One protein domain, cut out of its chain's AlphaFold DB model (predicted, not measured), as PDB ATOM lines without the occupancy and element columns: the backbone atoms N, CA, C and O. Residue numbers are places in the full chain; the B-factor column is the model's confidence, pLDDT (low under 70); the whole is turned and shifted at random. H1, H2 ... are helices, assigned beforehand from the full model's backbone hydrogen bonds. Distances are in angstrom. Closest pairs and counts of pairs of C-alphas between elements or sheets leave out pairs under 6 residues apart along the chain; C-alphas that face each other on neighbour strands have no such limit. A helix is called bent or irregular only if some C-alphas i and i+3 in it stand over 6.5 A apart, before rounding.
ATOM      1  N   TYR A 447     211.849 347.888 274.056       89.19
ATOM      2  CA  TYR A 447     212.280 347.681 272.686       89.19
ATOM      3  C   TYR A 447     213.803 347.580 272.648       89.19
ATOM      4  O   TYR A 447     214.515 348.359 273.289       89.19
ATOM      5  N   ASP A 448     214.303 346.603 271.896       92.69
ATOM      6  CA  ASP A 448     215.712 346.536 271.534       92.69
ATOM      7  C   ASP A 448     215.997 347.380 270.282       92.69
ATOM      8  O   ASP A 448     215.092 347.885 269.615       92.69
ATOM      9  N   PHE A 449     217.284 347.548 269.973       92.50
ATOM     10  CA  PHE A 449     217.732 348.356 268.839       92.50
ATOM     11  C   PHE A 449     217.145 347.878 267.501       92.50
ATOM     12  O   PHE A 449     216.758 348.702 266.675       92.50
ATOM     13  N   GLU A 450     217.073 346.559 267.284       93.44
ATOM     14  CA  GLU A 450     216.560 345.989 266.032       93.44
ATOM     15  C   GLU A 450     215.067 346.296 265.867       93.44
ATOM     16  O   GLU A 450     214.662 346.783 264.811       93.44
ATOM     17  N   SER A 451     214.278 346.118 266.931       91.56
ATOM     18  CA  SER A 451     212.848 346.443 266.938       91.56
ATOM     19  C   SER A 451     212.618 347.941 266.745       91.56
ATOM     20  O   SER A 451     211.804 348.341 265.921       91.56
ATOM     21  N   ALA A 452     213.368 348.798 267.443       93.06
ATOM     22  CA  ALA A 452     213.239 350.246 267.295       93.06
ATOM     23  C   ALA A 452     213.582 350.725 265.875       93.06
ATOM     24  O   ALA A 452     212.920 351.611 265.333       93.06
ATOM     25  N   GLN A 453     214.600 350.124 265.253       93.94
ATOM     26  CA  GLN A 453     214.977 350.435 263.880       93.94
ATOM     27  C   GLN A 453     213.926 349.947 262.876       93.94
ATOM     28  O   GLN A 453     213.646 350.654 261.907       93.94
ATOM     29  N   GLU A 454     213.335 348.773 263.097       93.19
ATOM     30  CA  GLU A 454     212.236 348.257 262.279       93.19
ATOM     31  C   GLU A 454     211.011 349.172 262.356       93.19
ATOM     32  O   GLU A 454     210.508 349.577 261.312       93.19
ATOM     33  N   ILE A 455     210.618 349.590 263.563       92.38
ATOM     34  CA  ILE A 455     209.495 350.510 263.793       92.38
ATOM     35  C   ILE A 455     209.737 351.856 263.110       92.38
ATOM     36  O   ILE A 455     208.880 352.343 262.377       92.38
ATOM     37  N   MET A 456     210.921 352.448 263.296       93.56
ATOM     38  CA  MET A 456     211.289 353.699 262.626       93.56
ATOM     39  C   MET A 456     211.232 353.548 261.099       93.56
ATOM     40  O   MET A 456     210.753 354.434 260.396       93.56
ATOM     41  N   ASN A 457     211.712 352.427 260.562       92.50
ATOM     42  CA  ASN A 457     211.729 352.196 259.123       92.50
ATOM     43  C   ASN A 457     210.321 351.975 258.550       92.50
ATOM     44  O   ASN A 457     209.982 352.593 257.545       92.50
ATOM     45  N   ASP A 458     209.500 351.144 259.192       92.31
ATOM     46  CA  ASP A 458     208.094 350.919 258.832       92.31
ATOM     47  C   ASP A 458     207.311 352.237 258.839       92.31
ATOM     48  O   ASP A 458     206.641 352.607 257.869       92.31
ATOM     49  N   PHE A 459     207.503 353.028 259.892       92.00
ATOM     50  CA  PHE A 459     206.889 354.336 260.022       92.00
ATOM     51  C   PHE A 459     207.255 355.278 258.869       92.00
ATOM     52  O   PHE A 459     206.373 355.873 258.247       92.00
ATOM     53  N   LEU A 460     208.543 355.403 258.540       91.12
ATOM     54  CA  LEU A 460     208.998 356.321 257.492       91.12
ATOM     55  C   LEU A 460     208.675 355.841 256.086       91.12
ATOM     56  O   LEU A 460     208.402 356.654 255.205       91.12
ATOM     57  N   CYS A 461     208.742 354.539 255.857       89.56
ATOM     58  CA  CYS A 461     208.678 353.981 254.516       89.56
ATOM     59  C   CYS A 461     207.269 353.574 254.106       89.56
ATOM     60  O   CYS A 461     206.978 353.575 252.909       89.56
ATOM     61  N   GLU A 462     206.410 353.250 255.070       91.88
ATOM     62  CA  GLU A 462     205.048 352.796 254.812       91.88
ATOM     63  C   GLU A 462     204.021 353.810 255.320       91.88
ATOM     64  O   GLU A 462     203.239 354.343 254.528       91.88
ATOM     65  N   LYS A 463     204.048 354.139 256.619       94.44
ATOM     66  CA  LYS A 463     202.975 354.923 257.256       94.44
ATOM     67  C   LYS A 463     202.987 356.395 256.874       94.44
ATOM     68  O   LYS A 463     201.953 356.929 256.477       94.44
ATOM     69  N   LEU A 464     204.137 357.059 256.954       94.69
ATOM     70  CA  LEU A 464     204.258 358.484 256.648       94.69
ATOM     71  C   LEU A 464     203.825 358.807 255.198       94.69
ATOM     72  O   LEU A 464     203.022 359.727 255.029       94.69
ATOM     73  N   PRO A 465     204.263 358.071 254.156       96.06
ATOM     74  CA  PRO A 465     203.794 358.300 252.790       96.06
ATOM     75  C   PRO A 465     202.295 358.061 252.611       96.06
ATOM     76  O   PRO A 465     201.637 358.801 251.878       96.06
ATOM     77  N   GLU A 466     201.739 357.052 253.287       95.69
ATOM     78  CA  GLU A 466     200.305 356.780 253.255       95.69
ATOM     79  C   GLU A 466     199.510 357.937 253.877       95.69
ATOM     80  O   GLU A 466     198.564 358.438 253.267       95.69
ATOM     81  N   LEU A 467     199.927 358.415 255.050       95.56
ATOM     82  CA  LEU A 467     199.297 359.540 255.739       95.56
ATOM     83  C   LEU A 467     199.392 360.832 254.927       95.56
ATOM     84  O   LEU A 467     198.376 361.501 254.731       95.56
ATOM     85  N   ALA A 468     200.572 361.140 254.387       94.56
ATOM     86  CA  ALA A 468     200.786 362.292 253.519       94.56
ATOM     87  C   ALA A 468     199.852 362.262 252.299       94.56
ATOM     88  O   ALA A 468     199.211 363.262 251.977       94.56
ATOM     89  N   ALA A 469     199.709 361.100 251.658       95.12
ATOM     90  CA  ALA A 469     198.803 360.932 250.530       95.12
ATOM     91  C   ALA A 469     197.329 361.073 250.924       95.12
ATOM     92  O   ALA A 469     196.549 361.658 250.174       95.12
ATOM     93  N   GLN A 470     196.924 360.558 252.087       95.00
ATOM     94  CA  GLN A 470     195.548 360.700 252.565       95.00
ATOM     95  C   GLN A 470     195.191 362.155 252.896       95.00
ATOM     96  O   GLN A 470     194.045 362.548 252.679       95.00
ATOM     97  N   VAL A 471     196.152 362.933 253.398       94.88
ATOM     98  CA  VAL A 471     195.984 364.358 253.704       94.88
ATOM     99  C   VAL A 471     195.922 365.186 252.423       94.88
ATOM    100  O   VAL A 471     194.937 365.884 252.200       94.88
ATOM    101  N   LEU A 472     196.913 365.052 251.537       92.06
ATOM    102  CA  LEU A 472     196.970 365.814 250.284       92.06
ATOM    103  C   LEU A 472     195.842 365.437 249.310       92.06
ATOM    104  O   LEU A 472     195.345 366.270 248.551       92.06
ATOM    105  N   PHE A 473     195.441 364.166 249.310       93.25
ATOM    106  CA  PHE A 473     194.426 363.621 248.414       93.25
ATOM    107  C   PHE A 473     193.324 362.947 249.231       93.25
ATOM    108  O   PHE A 473     193.214 361.720 249.218       93.25
ATOM    109  N   PRO A 474     192.455 363.709 249.915       89.75
ATOM    110  CA  PRO A 474     191.415 363.133 250.757       89.75
ATOM    111  C   PRO A 474     190.462 362.248 249.946       89.75
ATOM    112  O   PRO A 474     190.066 362.576 248.822       89.75
ATOM    113  N   ALA A 475     190.054 361.122 250.538       86.69
ATOM    114  CA  ALA A 475     189.226 360.101 249.879       86.69
ATOM    115  C   ALA A 475     187.848 360.626 249.433       86.69
ATOM    116  O   ALA A 475     187.187 360.031 248.584       86.69
ATOM    117  N   THR A 476     187.411 361.754 249.997       85.75
ATOM    118  CA  THR A 476     186.197 362.473 249.595       85.75
ATOM    119  C   THR A 476     186.280 362.987 248.159       85.75
ATOM    120  O   THR A 476     185.267 363.022 247.460       85.75
ATOM    121  N   ASN A 477     187.484 363.345 247.710       90.62
ATOM    122  CA  ASN A 477     187.730 364.013 246.436       90.62
ATOM    123  C   ASN A 477     188.529 363.147 245.457       90.62
ATOM    124  O   ASN A 477     188.461 363.359 244.244       90.62
ATOM    125  N   PHE A 478     189.271 362.162 245.965       94.31
ATOM    126  CA  PHE A 478     190.210 361.376 245.177       94.31
ATOM    127  C   PHE A 478     189.998 359.874 245.338       94.31
ATOM    128  O   PHE A 478     189.601 359.364 246.381       94.31
ATOM    129  N   THR A 479     190.274 359.139 244.263       94.94
ATOM    130  CA  THR A 479     190.202 357.673 244.262       94.94
ATOM    131  C   THR A 479     191.355 357.063 245.056       94.94
ATOM    132  O   THR A 479     192.464 357.595 245.001       94.94
ATOM    133  N   ALA A 480     191.159 355.877 245.637       93.88
ATOM    134  CA  ALA A 480     192.227 355.116 246.301       93.88
ATOM    135  C   ALA A 480     193.467 354.898 245.408       93.88
ATOM    136  O   ALA A 480     194.596 354.922 245.878       93.88
ATOM    137  N   THR A 481     193.289 354.754 244.089       95.19
ATOM    138  CA  THR A 481     194.412 354.644 243.140       95.19
ATOM    139  C   THR A 481     195.221 355.937 243.011       95.19
ATOM    140  O   THR A 481     196.412 355.880 242.720       95.19
ATOM    141  N   ALA A 482     194.589 357.100 243.184       93.44
ATOM    142  CA  ALA A 482     195.287 358.384 243.183       93.44
ATOM    143  C   ALA A 482     196.089 358.554 244.480       93.44
ATOM    144  O   ALA A 482     197.263 358.891 244.401       93.44
ATOM    145  N   GLN A 483     195.497 358.208 245.626       94.62
ATOM    146  CA  GLN A 483     196.193 358.182 246.917       94.62
ATOM    147  C   GLN A 483     197.392 357.231 246.901       94.62
ATOM    148  O   GLN A 483     198.487 357.635 247.256       94.62
ATOM    149  N   ALA A 484     197.224 355.998 246.413       95.25
ATOM    150  CA  ALA A 484     198.323 355.036 246.333       95.25
ATOM    151  C   ALA A 484     199.481 355.541 245.456       95.25
ATOM    152  O   ALA A 484     200.644 355.394 245.814       95.25
ATOM    153  N   LYS A 485     199.171 356.188 244.324       96.06
ATOM    154  CA  LYS A 485     200.197 356.807 243.473       96.06
ATOM    155  C   LYS A 485     200.895 357.971 244.159       96.06
ATOM    156  O   LYS A 485     202.098 358.119 243.989       96.06
ATOM    157  N   GLU A 486     200.155 358.795 244.891       95.25
ATOM    158  CA  GLU A 486     200.764 359.887 245.641       95.25
ATOM    159  C   GLU A 486     201.654 359.354 246.763       95.25
ATOM    160  O   GLU A 486     202.766 359.838 246.922       95.25
ATOM    161  N   ALA A 487     201.228 358.309 247.473       96.25
ATOM    162  CA  ALA A 487     202.044 357.656 248.491       96.25
ATOM    163  C   ALA A 487     203.353 357.118 247.887       96.25
ATOM    164  O   ALA A 487     204.420 357.318 248.456       96.25
ATOM    165  N   GLU A 488     203.306 356.514 246.692       96.38
ATOM    166  CA  GLU A 488     204.511 356.090 245.963       96.38
ATOM    167  C   GLU A 488     205.428 357.271 245.593       96.38
ATOM    168  O   GLU A 488     206.651 357.155 245.699       96.38
ATOM    169  N   LEU A 489     204.865 358.403 245.154       96.00
ATOM    170  CA  LEU A 489     205.631 359.609 244.814       96.00
ATOM    171  C   LEU A 489     206.260 360.249 246.053       96.00
ATOM    172  O   LEU A 489     207.441 360.604 246.022       96.00
ATOM    173  N   PHE A 490     205.503 360.339 247.143       95.81
ATOM    174  CA  PHE A 490     205.969 360.855 248.419       95.81
ATOM    175  C   PHE A 490     207.071 359.965 248.995       95.81
ATOM    176  O   PHE A 490     208.129 360.466 249.365       95.81
ATOM    177  N   ALA A 491     206.882 358.642 248.987       95.31
ATOM    178  CA  ALA A 491     207.910 357.693 249.395       95.31
ATOM    179  C   ALA A 491     209.173 357.859 248.540       95.31
ATOM    180  O   ALA A 491     210.269 357.993 249.074       95.31
ATOM    181  N   ALA A 492     209.044 357.919 247.210       95.56
ATOM    182  CA  ALA A 492     210.187 358.106 246.317       95.56
ATOM    183  C   ALA A 492     210.935 359.425 246.570       95.56
ATOM    184  O   ALA A 492     212.164 359.458 246.476       95.56
ATOM    185  N   TRP A 493     210.214 360.500 246.897       95.44
ATOM    186  CA  TRP A 493     210.809 361.760 247.326       95.44
ATOM    187  C   TRP A 493     211.554 361.600 248.653       95.44
ATOM    188  O   TRP A 493     212.730 361.952 248.714       95.44
ATOM    189  N   LEU A 494     210.921 360.997 249.662       94.25
ATOM    190  CA  LEU A 494     211.505 360.762 250.981       94.25
ATOM    191  C   LEU A 494     212.784 359.915 250.884       94.25
ATOM    192  O   LEU A 494     213.811 360.290 251.436       94.25
ATOM    193  N   TYR A 495     212.781 358.840 250.095       92.69
ATOM    194  CA  TYR A 495     213.977 358.037 249.803       92.69
ATOM    195  C   TYR A 495     215.043 358.784 248.995       92.69
ATOM    196  O   TYR A 495     216.216 358.412 249.010       92.69
ATOM    197  N   GLY A 496     214.644 359.804 248.237       93.06
ATOM    198  CA  GLY A 496     215.565 360.704 247.551       93.06
ATOM    199  C   GLY A 496     216.272 361.674 248.501       93.06
ATOM    200  O   GLY A 496     217.276 362.272 248.108       93.06
ATOM    201  N   THR A 497     215.765 361.826 249.725       91.19
ATOM    202  CA  THR A 497     216.411 362.584 250.795       91.19
ATOM    203  C   THR A 497     217.337 361.691 251.625       91.19
ATOM    204  O   THR A 497     217.259 360.466 251.582       91.19
ATOM    205  N   GLU A 498     218.211 362.308 252.418       93.19
ATOM    206  CA  GLU A 498     219.055 361.594 253.388       93.19
ATOM    207  C   GLU A 498     218.286 361.267 254.693       93.19
ATOM    208  O   GLU A 498     218.863 360.713 255.625       93.19
ATOM    209  N   LEU A 499     216.976 361.561 254.769       92.81
ATOM    210  CA  LEU A 499     216.162 361.417 255.983       92.81
ATOM    211  C   LEU A 499     216.076 359.974 256.513       92.81
ATOM    212  O   LEU A 499     216.271 359.800 257.714       92.81
ATOM    213  N   PRO A 500     215.854 358.923 255.695       92.19
ATOM    214  CA  PRO A 500     215.804 357.553 256.219       92.19
ATOM    215  C   PRO A 500     217.134 357.092 256.844       92.19
ATOM    216  O   PRO A 500     217.155 356.361 257.839       92.19
ATOM    217  N   GLU A 501     218.264 357.547 256.288       93.44
ATOM    218  CA  GLU A 501     219.598 357.272 256.835       93.44
ATOM    219  C   GLU A 501     219.842 358.062 258.132       93.44
ATOM    220  O   GLU A 501     220.391 357.521 259.097       93.44
ATOM    221  N   GLU A 502     219.396 359.322 258.191       94.50
ATOM    222  CA  GLU A 502     219.445 360.140 259.407       94.50
ATOM    223  C   GLU A 502     218.586 359.549 260.532       94.50
ATOM    224  O   GLU A 502     219.043 359.499 261.671       94.50
ATOM    225  N   ALA A 503     217.383 359.059 260.227       93.44
ATOM    226  CA  ALA A 503     216.500 358.419 261.199       93.44
ATOM    227  C   ALA A 503     217.104 357.129 261.762       93.44
ATOM    228  O   ALA A 503     217.098 356.906 262.969       93.44
ATOM    229  N   SER A 504     217.708 356.306 260.901       93.31
ATOM    230  CA  SER A 504     218.444 355.116 261.346       93.31
ATOM    231  C   SER A 504     219.609 355.485 262.270       93.31
ATOM    232  O   SER A 504     219.820 354.844 263.297       93.31
ATOM    233  N   SER A 505     220.338 356.553 261.930       95.38
ATOM    234  CA  SER A 505     221.448 357.061 262.745       95.38
ATOM    235  C   SER A 505     220.974 357.633 264.086       95.38
ATOM    236  O   SER A 505     221.704 357.563 265.072       95.38
ATOM    237  N   LEU A 506     219.766 358.204 264.136       95.19
ATOM    238  CA  LEU A 506     219.147 358.687 265.369       95.19
ATOM    239  C   LEU A 506     218.854 357.529 266.323       95.19
ATOM    240  O   LEU A 506     219.211 357.617 267.495       95.19
ATOM    241  N   VAL A 507     218.247 356.449 265.824       94.94
ATOM    242  CA  VAL A 507     217.974 355.252 266.633       94.94
ATOM    243  C   VAL A 507     219.286 354.655 267.142       94.94
ATOM    244  O   VAL A 507     219.409 354.386 268.332       94.94
ATOM    245  N   GLU A 508     220.309 354.530 266.291       95.81
ATOM    246  CA  GLU A 508     221.639 354.057 266.714       95.81
ATOM    247  C   GLU A 508     222.232 354.938 267.822       95.81
ATOM    248  O   GLU A 508     222.667 354.426 268.852       95.81
ATOM    249  N   ALA A 509     222.179 356.264 267.664       95.38
ATOM    250  CA  ALA A 509     222.676 357.198 268.671       95.38
ATOM    251  C   ALA A 509     221.904 357.110 269.997       95.38
ATOM    252  O   ALA A 509     222.506 357.205 271.065       95.38
ATOM    253  N   ALA A 510     220.587 356.911 269.942       94.38
ATOM    254  CA  ALA A 510     219.767 356.775 271.137       94.38
ATOM    255  C   ALA A 510     220.078 355.469 271.890       94.38
ATOM    256  O   ALA A 510     220.206 355.478 273.117       94.38
ATOM    257  N   PHE A 511     220.300 354.371 271.159       94.44
ATOM    258  CA  PHE A 511     220.648 353.076 271.749       94.44
ATOM    259  C   PHE A 511     222.108 352.970 272.222       94.44
ATOM    260  O   PHE A 511     222.429 352.180 273.114       94.44
ATOM    261  N   ASP A 512     223.003 353.804 271.687       93.19
ATOM    262  CA  ASP A 512     224.356 353.985 272.223       93.19
ATOM    263  C   ASP A 512     224.336 354.612 273.633       93.19
ATOM    264  O   ASP A 512     225.220 354.337 274.456       93.19
ATOM    265  N   GLU A 513     223.339 355.452 273.929       90.19
ATOM    266  CA  GLU A 513     223.153 356.080 275.243       90.19
ATOM    267  C   GLU A 513     222.349 355.198 276.206       90.19
ATOM    268  O   GLU A 513     222.673 355.134 277.399       90.19
ATOM    269  N   GLN A 514     221.335 354.497 275.698       87.31
ATOM    270  CA  GLN A 514     220.460 353.617 276.467       87.31
ATOM    271  C   GLN A 514     220.323 352.259 275.777       87.31
ATOM    272  O   GLN A 514     219.792 352.164 274.685       87.31
ATOM    273  N   ALA A 515     220.762 351.178 276.426       84.44
ATOM    274  CA  ALA A 515     220.724 349.843 275.813       84.44
ATOM    275  C   ALA A 515     219.300 349.335 275.501       84.44
ATOM    276  O   ALA A 515     219.138 348.394 274.726       84.44
ATOM    277  N   GLU A 516     218.305 349.924 276.153       87.31
ATOM    278  CA  GLU A 516     216.913 349.508 276.214       87.31
ATOM    279  C   GLU A 516     216.066 350.784 276.285       87.31
ATOM    280  O   GLU A 516     216.403 351.680 277.062       87.31
ATOM    281  N   MET A 517     215.007 350.868 275.476       90.50
ATOM    282  CA  MET A 517     214.123 352.035 275.396       90.50
ATOM    283  C   MET A 517     212.665 351.590 275.522       90.50
ATOM    284  O   MET A 517     212.263 350.579 274.938       90.50
ATOM    285  N   SER A 518     211.867 352.313 276.302       91.25
ATOM    286  CA  SER A 518     210.427 352.059 276.397       91.25
ATOM    287  C   SER A 518     209.693 352.489 275.121       91.25
ATOM    288  O   SER A 518     210.183 353.319 274.358       91.25
ATOM    289  N   GLY A 519     208.495 351.944 274.885       89.75
ATOM    290  CA  GLY A 519     207.665 352.358 273.744       89.75
ATOM    291  C   GLY A 519     207.312 353.847 273.750       89.75
ATOM    292  O   GLY A 519     207.300 354.470 272.697       89.75
ATOM    293  N   GLU A 520     207.096 354.427 274.935       90.31
ATOM    294  CA  GLU A 520     206.841 355.865 275.098       90.31
ATOM    295  C   GLU A 520     208.067 356.694 274.685       90.31
ATOM    296  O   GLU A 520     207.946 357.597 273.865       90.31
ATOM    297  N   GLU A 521     209.263 356.329 275.159       93.31
ATOM    298  CA  GLU A 521     210.510 357.009 274.779       93.31
ATOM    299  C   GLU A 521     210.817 356.874 273.282       93.31
ATOM    300  O   GLU A 521     211.293 357.826 272.663       93.31
ATOM    301  N   LEU A 522     210.536 355.711 272.684       93.56
ATOM    302  CA  LEU A 522     210.701 355.506 271.246       93.56
ATOM    303  C   LEU A 522     209.682 356.327 270.445       93.56
ATOM    304  O   LEU A 522     210.042 356.921 269.429       93.56
ATOM    305  N   GLY A 523     208.431 356.391 270.901       93.38
ATOM    306  CA  GLY A 523     207.392 357.226 270.303       93.38
ATOM    307  C   GLY A 523     207.753 358.710 270.342       93.38
ATOM    308  O   GLY A 523     207.671 359.382 269.314       93.38
ATOM    309  N   ASP A 524     208.240 359.194 271.485       94.00
ATOM    310  CA  ASP A 524     208.738 360.562 271.647       94.00
ATOM    311  C   ASP A 524     209.938 360.838 270.729       94.00
ATOM    312  O   ASP A 524     209.989 361.880 270.077       94.00
ATOM    313  N   LEU A 525     210.874 359.888 270.604       95.25
ATOM    314  CA  LEU A 525     212.031 360.008 269.712       95.25
ATOM    315  C   LEU A 525     211.611 360.149 268.241       95.25
ATOM    316  O   LEU A 525     212.153 360.993 267.520       95.25
ATOM    317  N   ILE A 526     210.664 359.323 267.789       94.62
ATOM    318  CA  ILE A 526     210.130 359.378 266.422       94.62
ATOM    319  C   ILE A 526     209.399 360.703 266.198       94.62
ATOM    320  O   ILE A 526     209.610 361.350 265.168       94.62
ATOM    321  N   TRP A 527     208.578 361.126 267.161       95.12
ATOM    322  CA  TRP A 527     207.810 362.364 267.087       95.12
ATOM    323  C   TRP A 527     208.704 363.604 267.014       95.12
ATOM    324  O   TRP A 527     208.544 364.420 266.106       95.12
ATOM    325  N   ASP A 528     209.679 363.729 267.916       95.00
ATOM    326  CA  ASP A 528     210.604 364.865 267.947       95.00
ATOM    327  C   ASP A 528     211.417 364.942 266.645       95.00
ATOM    328  O   ASP A 528     211.595 366.019 266.069       95.00
ATOM    329  N   TRP A 529     211.874 363.801 266.122       94.75
ATOM    330  CA  TRP A 529     212.579 363.770 264.842       94.75
ATOM    331  C   TRP A 529     211.680 364.163 263.667       94.75
ATOM    332  O   TRP A 529     212.114 364.907 262.782       94.75
ATOM    333  N   TYR A 530     210.431 363.698 263.658       93.94
ATOM    334  CA  TYR A 530     209.436 364.068 262.657       93.94
ATOM    335  C   TYR A 530     209.180 365.585 262.667       93.94
ATOM    336  O   TYR A 530     209.311 366.228 261.618       93.94
ATOM    337  N   GLU A 531     208.934 366.170 263.844       92.88
ATOM    338  CA  GLU A 531     208.745 367.615 264.025       92.88
ATOM    339  C   GLU A 531     209.951 368.422 263.516       92.88
ATOM    340  O   GLU A 531     209.801 369.422 262.811       92.88
ATOM    341  N   GLU A 532     211.170 367.996 263.850       93.00
ATOM    342  CA  GLU A 532     212.379 368.753 263.523       93.00
ATOM    343  C   GLU A 532     212.829 368.601 262.068       93.00
ATOM    344  O   GLU A 532     213.317 369.563 261.462       93.00
ATOM    345  N   ARG A 533     212.736 367.390 261.509       93.06
ATOM    346  CA  ARG A 533     213.343 367.060 260.214       93.06
ATOM    347  C   ARG A 533     212.336 366.989 259.086       93.06
ATOM    348  O   ARG A 533     212.574 367.608 258.048       93.06
ATOM    349  N   ILE A 534     211.218 366.288 259.271       89.50
ATOM    350  CA  ILE A 534     210.236 366.125 258.195       89.50
ATOM    351  C   ILE A 534     209.589 367.469 257.871       89.50
ATOM    352  O   ILE A 534     209.597 367.859 256.706       89.50
ATOM    353  N   PHE A 535     209.145 368.249 258.859       88.19
ATOM    354  CA  PHE A 535     208.538 369.561 258.581       88.19
ATOM    355  C   PHE A 535     209.454 370.551 257.882       88.19
ATOM    356  O   PHE A 535     209.003 371.320 257.027       88.19
ATOM    357  N   ALA A 536     210.739 370.541 258.228       90.44
ATOM    358  CA  ALA A 536     211.709 371.404 257.575       90.44
ATOM    359  C   ALA A 536     211.856 371.053 256.084       90.44
ATOM    360  O   ALA A 536     211.966 371.953 255.249       90.44
ATOM    361  N   GLU A 537     211.820 369.761 255.755       92.69
ATOM    362  CA  GLU A 537     211.999 369.261 254.393       92.69
ATOM    363  C   GLU A 537     210.693 369.181 253.591       92.69
ATOM    364  O   GLU A 537     210.754 369.241 252.366       92.69
ATOM    365  N   LEU A 538     209.511 369.148 254.221       90.38
ATOM    366  CA  LEU A 538     208.204 369.084 253.538       90.38
ATOM    367  C   LEU A 538     208.017 370.198 252.492       90.38
ATOM    368  O   LEU A 538     207.383 369.986 251.462       90.38
ATOM    369  N   GLN A 539     208.631 371.368 252.695       87.81
ATOM    370  CA  GLN A 539     208.617 372.469 251.718       87.81
ATOM    371  C   GLN A 539     209.342 372.139 250.401       87.81
ATOM    372  O   GLN A 539     209.155 372.830 249.398       87.81
ATOM    373  N   GLY A 540     210.209 371.129 250.412       88.88
ATOM    374  CA  GLY A 540     210.927 370.607 249.257       88.88
ATOM    375  C   GLY A 540     210.146 369.563 248.458       88.88
ATOM    376  O   GLY A 540     210.636 369.148 247.403       88.88
ATOM    377  N   TYR A 541     208.970 369.136 248.930       92.88
ATOM    378  CA  TYR A 541     208.103 368.233 248.181       92.88
ATOM    379  C   TYR A 541     207.463 368.941 246.975       92.88
ATOM    380  O   TYR A 541     207.247 370.154 246.983       92.88
ATOM    381  N   GLU A 542     207.193 368.193 245.899       91.38
ATOM    382  CA  GLU A 542     206.689 368.767 244.642       91.38
ATOM    383  C   GLU A 542     205.289 369.376 244.805       91.38
ATOM    384  O   GLU A 542     204.991 370.416 244.209       91.38
ATOM    385  N   VAL A 543     204.450 368.751 245.634       90.19
ATOM    386  CA  VAL A 543     203.123 369.255 245.984       90.19
ATOM    387  C   VAL A 543     203.241 370.069 247.277       90.19
ATOM    388  O   VAL A 543     203.611 369.515 248.310       90.19
ATOM    389  N   PRO A 544     202.957 371.382 247.255       89.06
ATOM    390  CA  PRO A 544     203.051 372.192 248.459       89.06
ATOM    391  C   PRO A 544     201.937 371.814 249.437       89.06
ATOM    392  O   PRO A 544     200.764 371.836 249.067       89.06
ATOM    393  N   PHE A 545     202.307 371.540 250.686       91.31
ATOM    394  CA  PHE A 545     201.357 371.412 251.787       91.31
ATOM    395  C   PHE A 545     200.836 372.796 252.184       91.31
ATOM    396  O   PHE A 545     201.618 373.744 252.331       91.31
ATOM    397  N   SER A 546     199.520 372.927 252.343       93.94
ATOM    398  CA  SER A 546     198.938 374.077 253.033       93.94
ATOM    399  C   SER A 546     199.145 373.967 254.548       93.94
ATOM    400  O   SER A 546     199.514 372.913 255.055       93.94
ATOM    401  N   GLU A 547     198.915 375.061 255.277       93.81
ATOM    402  CA  GLU A 547     198.979 375.061 256.748       93.81
ATOM    403  C   GLU A 547     197.954 374.083 257.358       93.81
ATOM    404  O   GLU A 547     198.272 373.350 258.292       93.81
ATOM    405  N   GLU A 548     196.764 374.000 256.756       95.00
ATOM    406  CA  GLU A 548     195.717 373.042 257.135       95.00
ATOM    407  C   GLU A 548     196.147 371.595 256.847       95.00
ATOM    408  O   GLU A 548     195.945 370.717 257.681       95.00
ATOM    409  N   ASP A 549     196.815 371.345 255.713       94.31
ATOM    410  CA  ASP A 549     197.351 370.013 255.403       94.31
ATOM    411  C   ASP A 549     198.456 369.614 256.390       94.31
ATOM    412  O   ASP A 549     198.528 368.464 256.810       94.31
ATOM    413  N   THR A 550     199.329 370.548 256.784       92.94
ATOM    414  CA  THR A 550     200.366 370.255 257.781       92.94
ATOM    415  C   THR A 550     199.774 369.914 259.144       92.94
ATOM    416  O   THR A 550     200.201 368.935 259.744       92.94
ATOM    417  N   GLU A 551     198.762 370.658 259.596       94.44
ATOM    418  CA  GLU A 551     198.077 370.396 260.867       94.44
ATOM    419  C   GLU A 551     197.319 369.059 260.833       94.44
ATOM    420  O   GLU A 551     197.405 368.264 261.767       94.44
ATOM    421  N   ALA A 552     196.646 368.755 259.718       95.25
ATOM    422  CA  ALA A 552     195.965 367.478 259.528       95.25
ATOM    423  C   ALA A 552     196.939 366.290 259.467       95.25
ATOM    424  O   ALA A 552     196.601 365.187 259.908       95.25
ATOM    425  N   LEU A 553     198.138 366.489 258.907       94.94
ATOM    426  CA  LEU A 553     199.190 365.478 258.911       94.94
ATOM    427  C   LEU A 553     199.733 365.252 260.323       94.94
ATOM    428  O   LEU A 553     199.854 364.097 260.715       94.94
ATOM    429  N   ASP A 554     199.990 366.320 261.083       94.44
ATOM    430  CA  ASP A 554     200.418 366.261 262.486       94.44
ATOM    431  C   ASP A 554     199.428 365.480 263.355       94.44
ATOM    432  O   ASP A 554     199.810 364.549 264.067       94.44
ATOM    433  N   GLU A 555     198.142 365.831 263.288       95.31
ATOM    434  CA  GLU A 555     197.101 365.184 264.090       95.31
ATOM    435  C   GLU A 555     197.036 363.683 263.793       95.31
ATOM    436  O   GLU A 555     197.149 362.856 264.701       95.31
ATOM    437  N   ARG A 556     196.963 363.324 262.507       94.38
ATOM    438  CA  ARG A 556     196.943 361.923 262.069       94.38
ATOM    439  C   ARG A 556     198.216 361.181 262.429       94.38
ATOM    440  O   ARG A 556     198.169 359.984 262.703       94.38
ATOM    441  N   MET A 557     199.350 361.869 262.416       93.06
ATOM    442  CA  MET A 557     200.616 361.273 262.795       93.06
ATOM    443  C   MET A 557     200.635 360.905 264.277       93.06
ATOM    444  O   MET A 557     201.068 359.810 264.637       93.06
ATOM    445  N   GLY A 558     200.117 361.793 265.128       92.75
ATOM    446  CA  GLY A 558     199.978 361.535 266.556       92.75
ATOM    447  C   GLY A 558     199.067 360.338 266.826       92.75
ATOM    448  O   GLY A 558     199.437 359.460 267.601       92.75
ATOM    449  N   GLU A 559     197.923 360.271 266.139       93.50
ATOM    450  CA  GLU A 559     196.976 359.155 266.254       93.50
ATOM    451  C   GLU A 559     197.589 357.819 265.820       93.50
ATOM    452  O   GLU A 559     197.407 356.808 266.497       93.50
ATOM    453  N   VAL A 560     198.321 357.798 264.700       92.62
ATOM    454  CA  VAL A 560     198.944 356.565 264.204       92.62
ATOM    455  C   VAL A 560     200.047 356.090 265.134       92.62
ATOM    456  O   VAL A 560     200.105 354.895 265.393       92.62
ATOM    457  N   LEU A 561     200.888 356.980 265.665       90.94
ATOM    458  CA  LEU A 561     201.921 356.580 266.623       90.94
ATOM    459  C   LEU A 561     201.310 356.034 267.916       90.94
ATOM    460  O   LEU A 561     201.732 354.976 268.372       90.94
ATOM    461  N   GLU A 562     200.291 356.698 268.469       90.50
ATOM    462  CA  GLU A 562     199.582 356.208 269.660       90.50
ATOM    463  C   GLU A 562     198.986 354.815 269.405       90.50
ATOM    464  O   GLU A 562     199.235 353.883 270.170       90.50
ATOM    465  N   ALA A 563     198.294 354.632 268.276       89.62
ATOM    466  CA  ALA A 563     197.724 353.342 267.896       89.62
ATOM    467  C   ALA A 563     198.789 352.258 267.672       89.62
ATOM    468  O   ALA A 563     198.581 351.107 268.046       89.62
ATOM    469  N   TYR A 564     199.929 352.615 267.082       85.94
ATOM    470  CA  TYR A 564     201.004 351.681 266.761       85.94
ATOM    471  C   TYR A 564     201.626 351.068 268.019       85.94
ATOM    472  O   TYR A 564     201.845 349.854 268.096       85.94
ATOM    473  N   PHE A 565     201.876 351.897 269.034       85.31
ATOM    474  CA  PHE A 565     202.406 351.425 270.308       85.31
ATOM    475  C   PHE A 565     201.335 350.713 271.143       85.31
ATOM    476  O   PHE A 565     201.643 349.688 271.747       85.31
ATOM    477  N   ASP A 566     200.071 351.142 271.100       84.75
ATOM    478  CA  ASP A 566     198.973 350.444 271.783       84.75
ATOM    479  C   ASP A 566     198.674 349.053 271.185       84.75
ATOM    480  O   ASP A 566     198.412 348.096 271.922       84.75
ATOM    481  N   GLU A 567     198.721 348.905 269.857       77.00
ATOM    482  CA  GLU A 567     198.464 347.632 269.170       77.00
ATOM    483  C   GLU A 567     199.596 346.629 269.419       77.00
ATOM    484  O   GLU A 567     199.328 345.473 269.765       77.00
ATOM    485  N   SER A 568     200.848 347.094 269.382       67.75
ATOM    486  CA  SER A 568     202.035 346.288 269.700       67.75
ATOM    487  C   SER A 568     201.982 345.703 271.118       67.75
ATOM    488  O   SER A 568     202.357 344.548 271.339       67.75
ATOM    489  N   LEU A 569     201.459 346.468 272.083       61.69
ATOM    490  CA  LEU A 569     201.236 345.997 273.454       61.69
ATOM    491  C   LEU A 569     200.150 344.917 273.528       61.69
ATOM    492  O   LEU A 569     200.189 344.051 274.403       61.69
ATOM    493  N   SER A 570     199.156 344.958 272.640       65.00
ATOM    494  CA  SER A 570     198.052 343.998 272.643       65.00
ATOM    495  C   SER A 570     198.448 342.639 272.060       65.00
ATOM    496  O   SER A 570     198.159 341.616 272.679       65.00
ATOM    497  N   GLU A 571     199.183 342.612 270.942       63.50
ATOM    498  CA  GLU A 571     199.609 341.360 270.302       63.50
ATOM    499  C   GLU A 571     200.594 340.577 271.170       63.50
ATOM    500  O   GLU A 571     200.518 339.350 271.265       63.50
ATOM    501  N   ALA A 572     201.487 341.280 271.864       58.88
ATOM    502  CA  ALA A 572     202.465 340.638 272.725       58.88
ATOM    503  C   ALA A 572     201.865 340.067 274.025       58.88
ATOM    504  O   ALA A 572     202.464 339.185 274.631       58.88
ATOM    505  N   ASN A 573     200.680 340.529 274.440       58.44
ATOM    506  CA  ASN A 573     199.947 339.955 275.574       58.44
ATOM    507  C   ASN A 573     199.160 338.681 275.209       58.44
ATOM    508  O   ASN A 573     198.796 337.913 276.104       58.44
ATOM    509  N   ASP A 574     198.887 338.455 273.920       62.19
ATOM    510  CA  ASP A 574     198.176 337.271 273.422       62.19
ATOM    511  C   ASP A 574     199.120 336.114 273.019       62.19
ATOM    512  O   ASP A 574     198.658 334.977 272.845       62.19
ATOM    513  N   ALA A 575     200.428 336.382 272.894       50.97
ATOM    514  CA  ALA A 575     201.486 335.407 272.599       50.97
ATOM    515  C   ALA A 575     202.058 334.750 273.869       50.97
ATOM    516  O   ALA A 575     202.302 333.513 273.831       50.97
TER     517      ALA A 575
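AT A GLANCE: This is residues 447 to 575 of the 575 residues of an uncharacterized protein of Valsa sordida (UniProt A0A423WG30). Look for one long helix, H5, that runs along H4 and slants over H1b on one side of a body made of helices, with residues 570 to 575, of which 570 to 574 belong to H5, sticking out. In the body, H1a and H3 are side by side, and H2 packs steeply on H1b, the second arm of bent H1. The printed part has 129 residues with five named helices, H1 to H5 in order, and no named strand: all helix. It is compact, with a radius of gyration of the C-alphas of 15.2 A and spans of 44 by 34 by 22 A.

HOW THE PARTS SIT: Start at H5, residues 547 to 574, whose residues 558 to 565 touch residues 519 to 527 of H4, residues 519 to 538, in a hairpin with a shallow tilt of 25 degrees; the closest C-alphas, Gly 519 and Phe 565, are 6.4 A apart. H1, residues 449 to 472, is one helix by its hydrogen bonds but bent, with C-alphas 461 and 464 6.7 A apart; its arms are H1a, residues 449 to 461, and H1b, residues 464 to 472. Residues 549 to 557 of H5 touch H1b at a steep tilt of 41 degrees, closest at the C-alphas of Val 471 and Asp 549, 6.1 A. H1b touches H2, residues 480 to 496, closest at the C-alphas of Pro 465 and Ala 487, 4.7 A. H1a touches H3, residues 499 to 513, closest at the C-alphas of Phe 449 and Phe 511, 6.3 A. H3 and H4, a hairpin, only just touch, with 3 pairs of C-alphas within 8 A, closest at Ala 503 and Trp 529, 7.6 A. H1a, H3 and H4 form an up and down bundle, each running against the one before. Every O i to N i+4 pair is within hydrogen-bond range in H1a, H1b, H2 and H3, against 14 of 16 in H4 and 23 of 24 in H5.

IN THESE COORDINATES: Find C-alpha 449 at (217.732, 348.356, 268.839), where H1a begins. H2 is 24.0 A long, H3 21.2 A and H4 26.2 A, with a kink of 28 degrees near residue 532. H5 runs 41.3 A to C-alpha 574 at (198.176, 337.271, 273.422).

THE WHOLE: The C-alphas farthest apart, Asn 477 and Ala 515, are 46.4 A apart. The printed part has no cut and no long link. Residues 568 to 575 have pLDDT under 70.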